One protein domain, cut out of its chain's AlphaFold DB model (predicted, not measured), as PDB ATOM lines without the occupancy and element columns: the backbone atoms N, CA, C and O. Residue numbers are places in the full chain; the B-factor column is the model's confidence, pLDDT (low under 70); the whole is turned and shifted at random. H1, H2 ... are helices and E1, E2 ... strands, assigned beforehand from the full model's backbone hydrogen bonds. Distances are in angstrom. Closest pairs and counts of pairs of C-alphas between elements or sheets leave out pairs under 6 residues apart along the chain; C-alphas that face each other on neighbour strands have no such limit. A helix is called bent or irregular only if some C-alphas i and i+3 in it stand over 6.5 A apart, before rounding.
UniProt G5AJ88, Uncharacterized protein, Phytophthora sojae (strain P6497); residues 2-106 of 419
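This is residues 2 to 106 of the 419 residues of an uncharacterized protein of Phytophthora sojae (strain P6497) (UniProt G5AJ88). A small four-stranded sheet has H4 over one face and H1 packed on E1 and E4. Beyond one end of the sheet the chain makes a wide loop, out along H1, through H2 and back along H3, and residues 32 to 38 stick out at its far end. The printed part has 105 residues with five named helices and four named strands, in the order H1 H2 H3 E1 H4 E2 E3 E4 H5. The class is mixed, helices and strands; the whole is loose, radius of gyration of the C-alphas 16.0 A, spans 49 by 28 by 27 A.

In the mixed sheet E1 E4 E3 E2, edge strand E1, residues 53 to 57, is parallel to E4, residues 98 to 102; N 55 and O 99, 2.8 A, are within hydrogen-bond range. E4 and E3, residues 90 to 95, are a hairpin, with N 100 and O 93 at 2.9 A. E3 and E2, residues 81 to 87, are another, with N 87 and O 90 at 2.9 A. E2, E3 and E4 form a meander, each strand the antiparallel neighbour of the one before. H4, residues 64 to 76, is irregular, C-alphas 67 and 70 being 7.7 A apart; its height over the sheet is 10.5 A, and it runs along E3 at 16 degrees on the local plane. E1, H4 and E2 form a split strand-helix-strand unit, E4 and E3 between its strands, with a right-handed crossover. H1, residues 2 to 19, and H4 are on one face, making two layers; the closest C-alphas of H1 and E1, Ala 9 and Val 53, are 6.2 A apart. H1, with residues 13 to 17 alone, touches H3, residues 36 to 51, at a steep tilt of 61 degrees, opposite ways; their closest C-alphas, Ile 13 and Ser 51, are 5.3 A apart. H2, residues 21 to 28, is near H3 and not on the sheet. H5, residues 103 to 106, only grazes the sheet. Every O i to N i+4 pair is within range in H1 and H2, 10 of 12 in H3 and 7 of 9 in H4; H5 is too short for one.

H1 begins at C-alpha 2 (-44.340, -39.524, 55.841) and is 25.0 A long. H3, with a kink of 28 degrees near residue 43, is 21.1 A, E2 17.3 A, E3 16.6 A and H4 16.1 A. H5 ends at C-alpha 106 (-28.232, -20.044, 51.565).

The C-alphas farthest apart, Lys 33 and Tyr 63, are 49.3 A apart. The printed part has no cut and no long link. Mean pLDDT of the printed part is 70.4; residue 2 and residues 19 to 49 and 74 to 92 are under 70.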
ATOM      1  N   PHE A   2     -45.212 -39.138  56.957       66.50
ATOM      2  CA  PHE A   2     -44.340 -39.524  55.841       66.50
ATOM      3  C   PHE A   2     -45.070 -40.140  54.638       66.50
ATOM      4  O   PHE A   2     -44.720 -39.829  53.508       66.50
ATOM      5  N   GLU A   3     -46.142 -40.911  54.851       71.25
ATOM      6  CA  GLU A   3     -47.026 -41.358  53.759       71.25
ATOM      7  C   GLU A   3     -47.648 -40.178  53.002       71.25
ATOM      8  O   GLU A   3     -47.712 -40.177  51.775       71.25
ATOM      9  N   TYR A   4     -48.046 -39.132  53.731       76.81
ATOM     10  CA  TYR A   4     -48.555 -37.899  53.138       76.81
ATOM     11  C   TYR A   4     -47.460 -37.176  52.346       76.81
ATOM     12  O   TYR A   4     -47.692 -36.815  51.199       76.81
ATOM     13  N   ILE A   5     -46.252 -37.027  52.907       75.06
ATOM     14  CA  ILE A   5     -45.105 -36.428  52.202       75.06
ATOM     15  C   ILE A   5     -44.786 -37.210  50.925       75.06
ATOM     16  O   ILE A   5     -44.639 -36.595  49.874       75.06
ATOM     17  N   ASN A   6     -44.742 -38.543  50.985       76.12
ATOM     18  CA  ASN A   6     -44.499 -39.390  49.819       76.12
ATOM     19  C   ASN A   6     -45.619 -39.260  48.779       76.12
ATOM     20  O   ASN A   6     -45.323 -39.098  47.602       76.12
ATOM     21  N   SER A   7     -46.889 -39.236  49.194       81.56
ATOM     22  CA  SER A   7     -48.022 -39.038  48.279       81.56
ATOM     23  C   SER A   7     -47.994 -37.662  47.604       81.56
ATOM     24  O   SER A   7     -48.264 -37.543  46.410       81.56
ATOM     25  N   ILE A   8     -47.642 -36.608  48.345       81.69
ATOM     26  CA  ILE A   8     -47.456 -35.267  47.782       81.69
ATOM     27  C   ILE A   8     -46.248 -35.241  46.844       81.69
ATOM     28  O   ILE A   8     -46.349 -34.670  45.758       81.69
ATOM     29  N   ALA A   9     -45.140 -35.883  47.219       81.94
ATOM     30  CA  ALA A   9     -43.968 -36.003  46.366       81.94
ATOM     31  C   ALA A   9     -44.323 -36.712  45.056       81.94
ATOM     32  O   ALA A   9     -44.026 -36.175  43.998       81.94
ATOM     33  N   ASP A  10     -45.055 -37.826  45.100       83.44
ATOM     34  CA  ASP A  10     -45.514 -38.549  43.910       83.44
ATOM     35  C   ASP A  10     -46.381 -37.671  43.004       83.44
ATOM     36  O   ASP A  10     -46.142 -37.609  41.800       83.44
ATOM     37  N   LYS A  11     -47.314 -36.895  43.570       84.44
ATOM     38  CA  LYS A  11     -48.120 -35.931  42.800       84.44
ATOM     39  C   LYS A  11     -47.267 -34.845  42.141       84.44
ATOM     40  O   LYS A  11     -47.525 -34.478  40.995       84.44
ATOM     41  N   ILE A  12     -46.271 -34.311  42.850       81.44
ATOM     42  CA  ILE A  12     -45.359 -33.288  42.317       81.44
ATOM     43  C   ILE A  12     -44.467 -33.888  41.229       81.44
ATOM     44  O   ILE A  12     -44.270 -33.264  40.191       81.44
ATOM     45  N   ILE A  13     -43.959 -35.100  41.439       80.56
ATOM     46  CA  ILE A  13     -43.138 -35.827  40.472       80.56
ATOM     47  C   ILE A  13     -43.953 -36.118  39.216       80.56
ATOM     48  O   ILE A  13     -43.453 -35.878  38.126       80.56
ATOM     49  N   ASP A  14     -45.201 -36.569  39.334       82.06
ATOM     50  CA  ASP A  14     -46.080 -36.794  38.184       82.06
ATOM     51  C   ASP A  14     -46.404 -35.490  37.458       82.06
ATOM     52  O   ASP A  14     -46.349 -35.432  36.229       82.06
ATOM     53  N   TYR A  15     -46.669 -34.410  38.195       80.75
ATOM     54  CA  TYR A  15     -46.822 -33.083  37.605       80.75
ATOM     55  C   TYR A  15     -45.561 -32.654  36.840       80.75
ATOM     56  O   TYR A  15     -45.653 -32.220  35.691       80.75
ATOM     57  N   ASN A  16     -44.377 -32.819  37.437       74.94
ATOM     58  CA  ASN A  16     -43.105 -32.492  36.802       74.94
ATOM     59  C   ASN A  16     -42.855 -33.393  35.585       74.94
ATOM     60  O   ASN A  16     -42.526 -32.891  34.515       74.94
ATOM     61  N   LYS A  17     -43.071 -34.708  35.690       75.44
ATOM     62  CA  LYS A  17     -42.958 -35.654  34.572       75.44
ATOM     63  C   LYS A  17     -43.878 -35.265  33.428       75.44
ATOM     64  O   LYS A  17     -43.399 -35.199  32.308       75.44
ATOM     65  N   ASN A  18     -45.133 -34.909  33.705       74.06
ATOM     66  CA  ASN A  18     -46.076 -34.414  32.702       74.06
ATOM     67  C   ASN A  18     -45.599 -33.106  32.061       74.06
ATOM     68  O   ASN A  18     -45.573 -32.981  30.836       74.06
ATOM     69  N   LYS A  19     -45.137 -32.150  32.874       67.88
ATOM     70  CA  LYS A  19     -44.533 -30.895  32.402       67.88
ATOM     71  C   LYS A  19     -43.333 -31.153  31.478       67.88
ATOM     72  O   LYS A  19     -43.140 -30.432  30.501       67.88
ATOM     73  N   PHE A  20     -42.554 -32.196  31.759       69.44
ATOM     74  CA  PHE A  20     -41.389 -32.618  30.981       69.44
ATOM     75  C   PHE A  20     -41.676 -33.791  30.025       69.44
ATOM     76  O   PHE A  20     -40.749 -34.311  29.408       69.44
ATOM     77  N   GLN A  21     -42.934 -34.192  29.822       65.06
ATOM     78  CA  GLN A  21     -43.289 -35.424  29.103       65.06
ATOM     79  C   GLN A  21     -42.831 -35.372  27.648       65.06
ATOM     80  O   GLN A  21     -42.230 -36.311  27.136       65.06
ATOM     81  N   ILE A  22     -43.006 -34.216  27.005       60.81
ATOM     82  CA  ILE A  22     -42.535 -33.964  25.636       60.81
ATOM     83  C   ILE A  22     -41.008 -34.126  25.538       60.81
ATOM     84  O   ILE A  22     -40.490 -34.569  24.511       60.81
ATOM     85  N   LEU A  23     -40.267 -33.760  26.588       61.22
ATOM     86  CA  LEU A  23     -38.821 -33.949  26.659       61.22
ATOM     87  C   LEU A  23     -38.478 -35.438  26.842       61.22
ATOM     88  O   LEU A  23     -37.634 -35.950  26.107       61.22
ATOM     89  N   TYR A  24     -39.182 -36.147  27.729       60.75
ATOM     90  CA  TYR A  24     -39.014 -37.588  27.943       60.75
ATOM     91  C   TYR A  24     -39.332 -38.430  26.706       60.75
ATOM     92  O   TYR A  24     -38.556 -39.314  26.348       60.75
ATOM     93  N   GLU A  25     -40.417 -38.143  25.990       59.00
ATOM     94  CA  GLU A  25     -40.792 -38.845  24.755       59.00
ATOM     95  C   GLU A  25     -39.740 -38.668  23.654       59.00
ATOM     96  O   GLU A  25     -39.406 -39.613  22.930       59.00
ATOM     97  N   LYS A  26     -39.159 -37.467  23.561       54.56
ATOM     98  CA  LYS A  26     -38.054 -37.170  22.641       54.56
ATOM     99  C   LYS A  26     -36.755 -37.880  23.034       54.56
ATOM    100  O   LYS A  26     -35.974 -38.225  22.147       54.56
ATOM    101  N   LEU A  27     -36.525 -38.113  24.329       53.81
ATOM    102  CA  LEU A  27     -35.389 -38.882  24.852       53.81
ATOM    103  C   LEU A  27     -35.581 -40.406  24.703       53.81
ATOM    104  O   LEU A  27     -34.615 -41.109  24.422       53.81
ATOM    105  N   ASN A  28     -36.809 -40.924  24.837       51.31
ATOM    106  CA  ASN A  28     -37.118 -42.360  24.753       51.31
ATOM    107  C   ASN A  28     -37.108 -42.912  23.317       51.31
ATOM    108  O   ASN A  28     -36.575 -43.992  23.097       51.31
ATOM    109  N   LYS A  29     -37.556 -42.153  22.303       50.53
ATOM    110  CA  LYS A  29     -37.482 -42.559  20.872       50.53
ATOM    111  C   LYS A  29     -36.049 -42.714  20.314       50.53
ATOM    112  O   LYS A  29     -35.842 -42.915  19.122       50.53
ATOM    113  N   ARG A  30     -35.040 -42.550  21.166       43.66
ATOM    114  CA  ARG A  30     -33.612 -42.405  20.859       43.66
ATOM    115  C   ARG A  30     -32.731 -43.491  21.473       43.66
ATOM    116  O   ARG A  30     -31.595 -43.634  21.020       43.66
ATOM    117  N   SER A  31     -33.203 -44.204  22.502       45.53
ATOM    118  CA  SER A  31     -32.411 -45.212  23.225       45.53
ATOM    119  C   SER A  31     -32.105 -46.458  22.391       45.53
ATOM    120  O   SER A  31     -31.248 -47.245  22.767       45.53
ATOM    121  N   GLU A  32     -32.762 -46.618  21.243       47.72
ATOM    122  CA  GLU A  32     -32.549 -47.733  20.315       47.72
ATOM    123  C   GLU A  32     -31.300 -47.571  19.416       47.72
ATOM    124  O   GLU A  32     -30.970 -48.497  18.684       47.72
ATOM    125  N   LYS A  33     -30.599 -46.414  19.423       46.91
ATOM    126  CA  LYS A  33     -29.570 -46.081  18.401       46.91
ATOM    127  C   LYS A  33     -28.248 -45.453  18.904       46.91
ATOM    128  O   LYS A  33     -27.520 -44.887  18.092       46.91
ATOM    129  N   LEU A  34     -27.912 -45.504  20.197       47.50
ATOM    130  CA  LEU A  34     -26.663 -44.920  20.731       47.50
ATOM    131  C   LEU A  34     -25.990 -45.794  21.801       47.50
ATOM    132  O   LEU A  34     -26.660 -46.587  22.459       47.50
ATOM    133  N   ASP A  35     -24.676 -45.607  21.993       50.44
ATOM    134  CA  ASP A  35     -23.928 -46.183  23.123       50.44
ATOM    135  C   ASP A  35     -24.546 -45.722  24.455       50.44
ATOM    136  O   ASP A  35     -24.780 -44.532  24.692       50.44
ATOM    137  N   LYS A  36     -24.830 -46.702  25.317       51.44
ATOM    138  CA  LYS A  36     -25.596 -46.567  26.555       51.44
ATOM    139  C   LYS A  36     -24.985 -45.559  27.532       51.44
ATOM    140  O   LYS A  36     -25.745 -44.906  28.234       51.44
ATOM    141  N   LYS A  37     -23.655 -45.406  27.585       48.88
ATOM    142  CA  LYS A  37     -22.950 -44.804  28.738       48.88
ATOM    143  C   LYS A  37     -23.131 -43.283  28.900       48.88
ATOM    144  O   LYS A  37     -23.305 -42.804  30.019       48.88
ATOM    145  N   THR A  38     -23.127 -42.515  27.809       46.72
ATOM    146  CA  THR A  38     -23.260 -41.038  27.849       46.72
ATOM    147  C   THR A  38     -24.717 -40.594  28.003       46.72
ATOM    148  O   THR A  38     -25.005 -39.663  28.753       46.72
ATOM    149  N   LEU A  39     -25.649 -41.327  27.382       51.00
ATOM    150  CA  LEU A  39     -27.097 -41.141  27.550       51.00
ATOM    151  C   LEU A  39     -27.545 -41.324  29.004       51.00
ATOM    152  O   LEU A  39     -28.493 -40.670  29.431       51.00
ATOM    153  N   THR A  40     -26.872 -42.190  29.770       55.09
ATOM    154  CA  THR A  40     -27.200 -42.414  31.182       55.09
ATOM    155  C   THR A  40     -26.967 -41.158  32.015       55.09
ATOM    156  O   THR A  40     -27.852 -40.776  32.762       55.09
ATOM    157  N   LYS A  41     -25.838 -40.454  31.857       55.81
ATOM    158  CA  LYS A  41     -25.466 -39.341  32.751       55.81
ATOM    159  C   LYS A  41     -26.370 -38.108  32.607       55.81
ATOM    160  O   LYS A  41     -26.754 -37.509  33.607       55.81
ATOM    161  N   GLU A  42     -26.732 -37.741  31.379       52.09
ATOM    162  CA  GLU A  42     -27.632 -36.606  31.103       52.09
ATOM    163  C   GLU A  42     -29.073 -36.909  31.525       52.09
ATOM    164  O   GLU A  42     -29.750 -36.062  32.109       52.09
ATOM    165  N   ARG A  43     -29.524 -38.143  31.276       59.72
ATOM    166  CA  ARG A  43     -30.832 -38.626  31.714       59.72
ATOM    167  C   ARG A  43     -30.918 -38.693  33.234       59.72
ATOM    168  O   ARG A  43     -31.900 -38.218  33.781       59.72
ATOM    169  N   THR A  44     -29.868 -39.159  33.911       63.50
ATOM    170  CA  THR A  44     -29.787 -39.166  35.375       63.50
ATOM    171  C   THR A  44     -29.927 -37.761  35.957       63.50
ATOM    172  O   THR A  44     -30.715 -37.591  36.875       63.50
ATOM    173  N   ALA A  45     -29.266 -36.740  35.404       61.91
ATOM    174  CA  ALA A  45     -29.387 -35.369  35.917       61.91
ATOM    175  C   ALA A  45     -30.800 -34.767  35.732       61.91
ATOM    176  O   ALA A  45     -31.281 -34.012  36.584       61.91
ATOM    177  N   ILE A  46     -31.480 -35.103  34.627       63.78
ATOM    178  CA  ILE A  46     -32.884 -34.727  34.384       63.78
ATOM    179  C   ILE A  46     -33.803 -35.472  35.343       63.78
ATOM    180  O   ILE A  46     -34.616 -34.845  36.015       63.78
ATOM    181  N   ASP A  47     -33.648 -36.791  35.422       67.56
ATOM    182  CA  ASP A  47     -34.432 -37.652  36.298       67.56
ATOM    183  C   ASP A  47     -34.274 -37.198  37.753       67.56
ATOM    184  O   ASP A  47     -35.266 -37.131  38.463       67.56
ATOM    185  N   GLU A  48     -33.075 -36.797  38.182       69.50
ATOM    186  CA  GLU A  48     -32.819 -36.197  39.499       69.50
ATOM    187  C   GLU A  48     -33.591 -34.900  39.700       69.50
ATOM    188  O   GLU A  48     -34.323 -34.766  40.675       69.50
ATOM    189  N   SER A  49     -33.479 -33.964  38.758       67.38
ATOM    190  CA  SER A  49     -34.114 -32.646  38.876       67.38
ATOM    191  C   SER A  49     -35.646 -32.710  38.798       67.38
ATOM    192  O   SER A  49     -36.334 -31.849  39.336       67.38
ATOM    193  N   VAL A  50     -36.194 -33.709  38.103       72.50
ATOM    194  CA  VAL A  50     -37.641 -33.912  37.931       72.50
ATOM    195  C   VAL A  50     -38.229 -34.758  39.057       72.50
ATOM    196  O   VAL A  50     -39.366 -34.512  39.468       72.50
ATOM    197  N   SER A  51     -37.475 -35.754  39.526       75.81
ATOM    198  CA  SER A  51     -37.955 -36.742  40.495       75.81
ATOM    199  C   SER A  51     -37.683 -36.339  41.938       75.81
ATOM    200  O   SER A  51     -38.355 -36.857  42.816       75.81
ATOM    201  N   GLN A  52     -36.760 -35.410  42.209       79.75
ATOM    202  CA  GLN A  52     -36.506 -34.945  43.571       79.75
ATOM    203  C   GLN A  52     -37.291 -33.675  43.901       79.75
ATOM    204  O   GLN A  52     -37.089 -32.615  43.314       79.75
ATOM    205  N   VAL A  53     -38.147 -33.765  44.914       81.56
ATOM    206  CA  VAL A  53     -38.865 -32.622  45.477       81.56
ATOM    207  C   VAL A  53     -38.029 -31.998  46.601       81.56
ATOM    208  O   VAL A  53     -37.644 -32.710  47.536       81.56
ATOM    209  N   PRO A  54     -37.733 -30.684  46.552       84.12
ATOM    210  CA  PRO A  54     -37.012 -30.022  47.629       84.12
ATOM    211  C   PRO A  54     -37.882 -29.934  48.890       84.12
ATOM    212  O   PRO A  54     -38.975 -29.367  48.868       84.12
ATOM    213  N   LEU A  55     -37.370 -30.466  50.000       85.00
ATOM    214  CA  LEU A  55     -37.933 -30.302  51.338       85.00
ATOM    215  C   LEU A  55     -37.068 -29.294  52.091       85.00
ATOM    216  O   LEU A  55     -35.916 -29.582  52.408       85.00
ATOM    217  N   LEU A  56     -37.613 -28.105  52.335       88.31
ATOM    218  CA  LEU A  56     -36.870 -26.984  52.904       88.31
ATOM    219  C   LEU A  56     -37.117 -26.883  54.406       88.31
ATOM    220  O   LEU A  56     -38.263 -26.864  54.849       88.31
ATOM    221  N   GLY A  57     -36.033 -26.776  55.164       90.00
ATOM    222  CA  GLY A  57     -36.041 -26.493  56.594       90.00
ATOM    223  C   GLY A  57     -35.140 -25.308  56.937       90.00
ATOM    224  O   GLY A  57     -34.352 -24.854  56.102       90.00
ATOM    225  N   PHE A  58     -35.252 -24.787  58.157       91.06
ATOM    226  CA  PHE A  58     -34.398 -23.705  58.645       91.06
ATOM    227  C   PHE A  58     -33.556 -24.203  59.814       91.06
ATOM    228  O   PHE A  58     -34.083 -24.484  60.884       91.06
ATOM    229  N   ASN A  59     -32.238 -24.294  59.614       88.62
ATOM    230  CA  ASN A  59     -31.297 -24.871  60.580       88.62
ATOM    231  C   ASN A  59     -31.594 -26.350  60.918       88.62
ATOM    232  O   ASN A  59     -31.126 -26.899  61.922       88.62
ATOM    233  N   SER A  60     -32.371 -27.013  60.064       85.50
ATOM    234  CA  SER A  60     -32.815 -28.389  60.247       85.50
ATOM    235  C   SER A  60     -31.671 -29.393  60.203       85.50
ATOM    236  O   SER A  60     -31.758 -30.435  60.847       85.50
ATOM    237  N   GLY A  61     -30.560 -29.082  59.526       81.88
ATOM    238  CA  GLY A  61     -29.384 -29.950  59.510       81.88
ATOM    239  C   GLY A  61     -28.721 -30.109  60.881       81.88
ATOM    240  O   GLY A  61     -28.088 -31.134  61.147       81.88
ATOM    241  N   LYS A  62     -28.887 -29.123  61.773       82.31
ATOM    242  CA  LYS A  62     -28.392 -29.184  63.155       82.31
ATOM    243  C   LYS A  62     -29.436 -29.723  64.128       82.31
ATOM    244  O   LYS A  62     -29.058 -30.462  65.035       82.31
ATOM    245  N   TYR A  63     -30.711 -29.395  63.923       83.12
ATOM    246  CA  TYR A  63     -31.791 -29.713  64.859       83.12
ATOM    247  C   TYR A  63     -32.703 -30.821  64.332       83.12
ATOM    248  O   TYR A  63     -32.479 -31.988  64.656       83.12
ATOM    249  N   ASP A  64     -33.693 -30.467  63.508       82.81
ATOM    250  CA  ASP A  64     -34.806 -31.351  63.143       82.81
ATOM    251  C   ASP A  64     -34.317 -32.680  62.571       82.81
ATOM    252  O   ASP A  64     -34.635 -33.742  63.095       82.81
ATOM    253  N   ILE A  65     -33.457 -32.636  61.551       80.31
ATOM    254  CA  ILE A  65     -32.977 -33.839  60.870       80.31
ATOM    255  C   ILE A  65     -32.211 -34.732  61.849       80.31
ATOM    256  O   ILE A  65     -32.331 -35.948  61.783       80.31
ATOM    257  N   ASN A  66     -31.467 -34.181  62.811       80.62
ATOM    258  CA  ASN A  66     -30.786 -35.020  63.798       80.62
ATOM    259  C   ASN A  66     -31.743 -35.770  64.720       80.62
ATOM    260  O   ASN A  66     -31.394 -36.879  65.130       80.62
ATOM    261  N   LEU A  67     -32.905 -35.182  65.014       82.50
ATOM    262  CA  LEU A  67     -33.944 -35.794  65.830       82.50
ATOM    263  C   LEU A  67     -34.697 -36.880  65.058       82.50
ATOM    264  O   LEU A  67     -34.866 -37.967  65.590       82.50
ATOM    265  N   ILE A  68     -35.115 -36.592  63.820       79.06
ATOM    266  CA  ILE A  68     -36.028 -37.465  63.061       79.06
ATOM    267  C   ILE A  68     -35.343 -38.332  62.001       79.06
ATOM    268  O   ILE A  68     -36.015 -39.091  61.311       79.06
ATOM    269  N   LYS A  69     -34.019 -38.237  61.807       76.31
ATOM    270  CA  LYS A  69     -33.320 -38.980  60.737       76.31
ATOM    271  C   LYS A  69     -33.525 -40.487  60.814       76.31
ATOM    272  O   LYS A  69     -33.576 -41.114  59.767       76.31
ATOM    273  N   LYS A  70     -33.606 -41.074  62.013       76.44
ATOM    274  CA  LYS A  70     -33.751 -42.527  62.157       76.44
ATOM    275  C   LYS A  70     -35.096 -42.965  61.581       76.44
ATOM    276  O   LYS A  70     -35.138 -43.796  60.687       76.44
ATOM    277  N   GLU A  71     -36.156 -42.293  62.003       76.62
ATOM    278  CA  GLU A  71     -37.528 -42.508  61.561       76.62
ATOM    279  C   GLU A  71     -37.700 -42.137  60.079       76.62
ATOM    280  O   GLU A  71     -38.394 -42.824  59.338       76.62
ATOM    281  N   ILE A  72     -37.023 -41.079  59.617       72.50
ATOM    282  CA  ILE A  72     -36.927 -40.727  58.196       72.50
ATOM    283  C   ILE A  72     -36.338 -41.898  57.404       72.50
ATOM    284  O   ILE A  72     -36.896 -42.258  56.373       72.50
ATOM    285  N   PHE A  73     -35.217 -42.480  57.839       70.44
ATOM    286  CA  PHE A  73     -34.586 -43.593  57.126       70.44
ATOM    287  C   PHE A  73     -35.428 -44.870  57.193       70.44
ATOM    288  O   PHE A  73     -35.503 -45.576  56.190       70.44
ATOM    289  N   ASP A  74     -36.119 -45.116  58.308       68.56
ATOM    290  CA  ASP A  74     -37.037 -46.250  58.457       68.56
ATOM    291  C   ASP A  74     -38.217 -46.159  57.472       68.56
ATOM    292  O   ASP A  74     -38.669 -47.178  56.955       68.56
ATOM    293  N   VAL A  75     -38.696 -44.946  57.162       66.31
ATOM    294  CA  VAL A  75     -39.817 -44.753  56.225       66.31
ATOM    295  C   VAL A  75     -39.373 -44.578  54.772       66.31
ATOM    296  O   VAL A  75     -40.061 -45.030  53.856       66.31
ATOM    297  N   ILE A  76     -38.251 -43.904  54.525       64.50
ATOM    298  CA  ILE A  76     -37.757 -43.674  53.161       64.50
ATOM    299  C   ILE A  76     -36.998 -44.897  52.625       64.50
ATOM    300  O   ILE A  76     -36.958 -45.097  51.412       64.50
ATOM    301  N   GLY A  77     -36.445 -45.734  53.503       61.25
ATOM    302  CA  GLY A  77     -35.609 -46.876  53.149       61.25
ATOM    303  C   GLY A  77     -34.185 -46.453  52.776       61.25
ATOM    304  O   GLY A  77     -33.974 -45.575  51.936       61.25
ATOM    305  N   CYS A  78     -33.188 -47.094  53.388       62.22
ATOM    306  CA  CYS A  78     -31.770 -46.809  53.142       62.22
ATOM    307  C   CYS A  78     -31.332 -47.100  51.697       62.22
ATOM    308  O   CYS A  78     -30.409 -46.456  51.203       62.22
ATOM    309  N   ASP A  79     -32.022 -48.011  51.009       63.53
ATOM    310  CA  ASP A  79     -31.736 -48.382  49.617       63.53
ATOM    311  C   ASP A  79     -32.056 -47.253  48.620       63.53
ATOM    312  O   ASP A  79     -31.536 -47.242  47.508       63.53
ATOM    313  N   ASN A  80     -32.863 -46.265  49.029       62.66
ATOM    314  CA  ASN A  80     -33.267 -45.123  48.202       62.66
ATOM    315  C   ASN A  80     -32.365 -43.889  48.393       62.66
ATOM    316  O   ASN A  80     -32.710 -42.794  47.933       62.66
ATOM    317  N   LEU A  81     -31.243 -44.015  49.114       69.25
ATOM    318  CA  LEU A  81     -30.312 -42.914  49.369       69.25
ATOM    319  C   LEU A  81     -29.348 -42.719  48.199       69.25
ATOM    320  O   LEU A  81     -28.572 -43.605  47.859       69.25
ATOM    321  N   ARG A  82     -29.342 -41.509  47.629       66.38
ATOM    322  CA  ARG A  82     -28.400 -41.134  46.562       66.38
ATOM    323  C   ARG A  82     -27.175 -40.412  47.078       66.38
ATOM    324  O   ARG A  82     -26.071 -40.625  46.586       66.38
ATOM    325  N   MET A  83     -27.372 -39.508  48.031       66.19
ATOM    326  CA  MET A  83     -26.298 -38.677  48.549       66.19
ATOM    327  C   MET A  83     -26.605 -38.263  49.981       66.19
ATOM    328  O   MET A  83     -27.678 -37.735  50.274       66.19
ATOM    329  N   VAL A  84     -25.625 -38.464  50.856       62.34
ATOM    330  CA  VAL A  84     -25.626 -37.927  52.214       62.34
ATOM    331  C   VAL A  84     -24.327 -37.162  52.394       62.34
ATOM    332  O   VAL A  84     -23.246 -37.743  52.322       62.34
ATOM    333  N   ILE A  85     -24.424 -35.856  52.622       65.25
ATOM    334  CA  ILE A  85     -23.270 -35.037  53.000       65.25
ATOM    335  C   ILE A  85     -23.436 -34.689  54.470       65.25
ATOM    336  O   ILE A  85     -24.450 -34.105  54.853       65.25
ATOM    337  N   LYS A  86     -22.437 -35.042  55.284       63.53
ATOM    338  CA  LYS A  86     -22.394 -34.719  56.711       63.53
ATOM    339  C   LYS A  86     -21.090 -34.004  57.042       63.53
ATOM    340  O   LYS A  86     -20.023 -34.606  57.027       63.53
ATOM    341  N   ASN A  87     -21.207 -32.729  57.390       61.19
ATOM    342  CA  ASN A  87     -20.167 -31.911  58.013       61.19
ATOM    343  C   ASN A  87     -20.790 -31.244  59.265       61.19
ATOM    344  O   ASN A  87     -22.015 -31.112  59.300       61.19
ATOM    345  N   PRO A  88     -20.036 -30.803  60.294       59.00
ATOM    346  CA  PRO A  88     -20.601 -30.289  61.555       59.00
ATOM    347  C   PRO A  88     -21.644 -29.166  61.411       59.00
ATOM    348  O   PRO A  88     -22.454 -28.954  62.311       59.00
ATOM    349  N   GLY A  89     -21.643 -28.449  60.282       55.06
ATOM    350  CA  GLY A  89     -22.625 -27.414  59.953       55.06
ATOM    351  C   GLY A  89     -23.469 -27.671  58.703       55.06
ATOM    352  O   GLY A  89     -24.268 -26.810  58.369       55.06
ATOM    353  N   TYR A  90     -23.301 -28.804  58.013       57.31
ATOM    354  CA  TYR A  90     -23.963 -29.070  56.734       57.31
ATOM    355  C   TYR A  90     -24.504 -30.496  56.698       57.31
ATOM    356  O   TYR A  90     -23.738 -31.461  56.769       57.31
ATOM    357  N   MET A  91     -25.825 -30.621  56.575       67.62
ATOM    358  CA  MET A  91     -26.498 -31.896  56.374       67.62
ATOM    359  C   MET A  91     -27.437 -31.776  55.180       67.62
ATOM    360  O   MET A  91     -28.386 -30.998  55.206       67.62
ATOM    361  N   CYS A  92     -27.153 -32.550  54.139       69.06
ATOM    362  CA  CYS A  92     -28.030 -32.723  52.989       69.06
ATOM    363  C   CYS A  92     -28.317 -34.216  52.851       69.06
ATOM    364  O   CYS A  92     -27.382 -35.021  52.800       69.06
ATOM    365  N   ILE A  93     -29.602 -34.565  52.819       75.56
ATOM    366  CA  ILE A  93     -30.076 -35.925  52.572       75.56
ATOM    367  C   ILE A  93     -30.858 -35.882  51.265       75.56
ATOM    368  O   ILE A  93     -31.888 -35.210  51.171       75.56
ATOM    369  N   ALA A  94     -30.353 -36.580  50.255       78.69
ATOM    370  CA  ALA A  94     -31.017 -36.731  48.972       78.69
ATOM    371  C   ALA A  94     -31.385 -38.198  48.747       78.69
ATOM    372  O   ALA A  94     -30.535 -39.091  48.828       78.69
ATOM    373  N   THR A  95     -32.656 -38.425  48.444       78.12
ATOM    374  CA  THR A  95     -33.223 -39.729  48.095       78.12
ATOM    375  C   THR A  95     -33.701 -39.700  46.647       78.12
ATOM    376  O   THR A  95     -33.608 -38.665  45.993       78.12
ATOM    377  N   ASP A  96     -34.240 -40.792  46.113       75.31
ATOM    378  CA  ASP A  96     -34.815 -40.778  44.758       75.31
ATOM    379  C   ASP A  96     -35.929 -39.737  44.561       75.31
ATOM    380  O   ASP A  96     -36.086 -39.211  43.458       75.31
ATOM    381  N   LYS A  97     -36.691 -39.438  45.625       79.00
ATOM    382  CA  LYS A  97     -37.888 -38.585  45.565       79.00
ATOM    383  C   LYS A  97     -37.766 -37.252  46.291       79.00
ATOM    384  O   LYS A  97     -38.526 -36.332  46.001       79.00
ATOM    385  N   LEU A  98     -36.862 -37.129  47.260       81.00
ATOM    386  CA  LEU A  98     -36.779 -35.963  48.139       81.00
ATOM    387  C   LEU A  98     -35.352 -35.435  48.215       81.00
ATOM    388  O   LEU A  98     -34.391 -36.200  48.278       81.00
ATOM    389  N   LYS A  99     -35.221 -34.112  48.284       82.94
ATOM    390  CA  LYS A  99     -33.952 -33.432  48.542       82.94
ATOM    391  C   LYS A  99     -34.117 -32.510  49.738       82.94
ATOM    392  O   LYS A  99     -34.730 -31.451  49.629       82.94
ATOM    393  N   MET A 100     -33.605 -32.932  50.887       83.88
ATOM    394  CA  MET A 100     -33.695 -32.165  52.127       83.88
ATOM    395  C   MET A 100     -32.636 -31.070  52.122       83.88
ATOM    396  O   MET A 100     -31.436 -31.351  52.084       83.88
ATOM    397  N   LEU A 101     -33.095 -29.825  52.135       85.31
ATOM    398  CA  LEU A 101     -32.279 -28.627  52.024       85.31
ATOM    399  C   LEU A 101     -32.491 -27.744  53.250       85.31
ATOM    400  O   LEU A 101     -33.608 -27.570  53.734       85.31
ATOM    401  N   ASP A 102     -31.406 -27.149  53.727       88.38
ATOM    402  CA  ASP A 102     -31.426 -26.248  54.873       88.38
ATOM    403  C   ASP A 102     -31.119 -24.820  54.413       88.38
ATOM    404  O   ASP A 102     -30.019 -24.538  53.925       88.38
ATOM    405  N   ILE A 103     -32.101 -23.930  54.582       90.69
ATOM    406  CA  ILE A 103     -32.049 -22.517  54.187       90.69
ATOM    407  C   ILE A 103     -30.903 -21.767  54.869       90.69
ATOM    408  O   ILE A 103     -30.378 -20.821  54.283       90.69
ATOM    409  N   SER A 104     -30.448 -22.207  56.047       88.25
ATOM    410  CA  SER A 104     -29.317 -21.577  56.739       88.25
ATOM    411  C   SER A 104     -28.011 -21.616  55.929       88.25
ATOM    412  O   SER A 104     -27.148 -20.768  56.136       88.25
ATOM    413  N   ASN A 105     -27.890 -22.529  54.956       85.38
ATOM    414  CA  ASN A 105     -26.744 -22.602  54.041       85.38
ATOM    415  C   ASN A 105     -26.820 -21.620  52.863       85.38
ATOM    416  O   ASN A 105     -25.851 -21.469  52.123       85.38
ATOM    417  N   TYR A 106     -27.969 -20.977  52.664       86.19
ATOM    418  CA  TYR A 106     -28.232 -20.044  51.565       86.19
ATOM    419  C   TYR A 106     -28.276 -18.588  52.042       86.19
ATOM    420  O   TYR A 106     -28.666 -17.696  51.287       86.19
TER     421      TYR A 106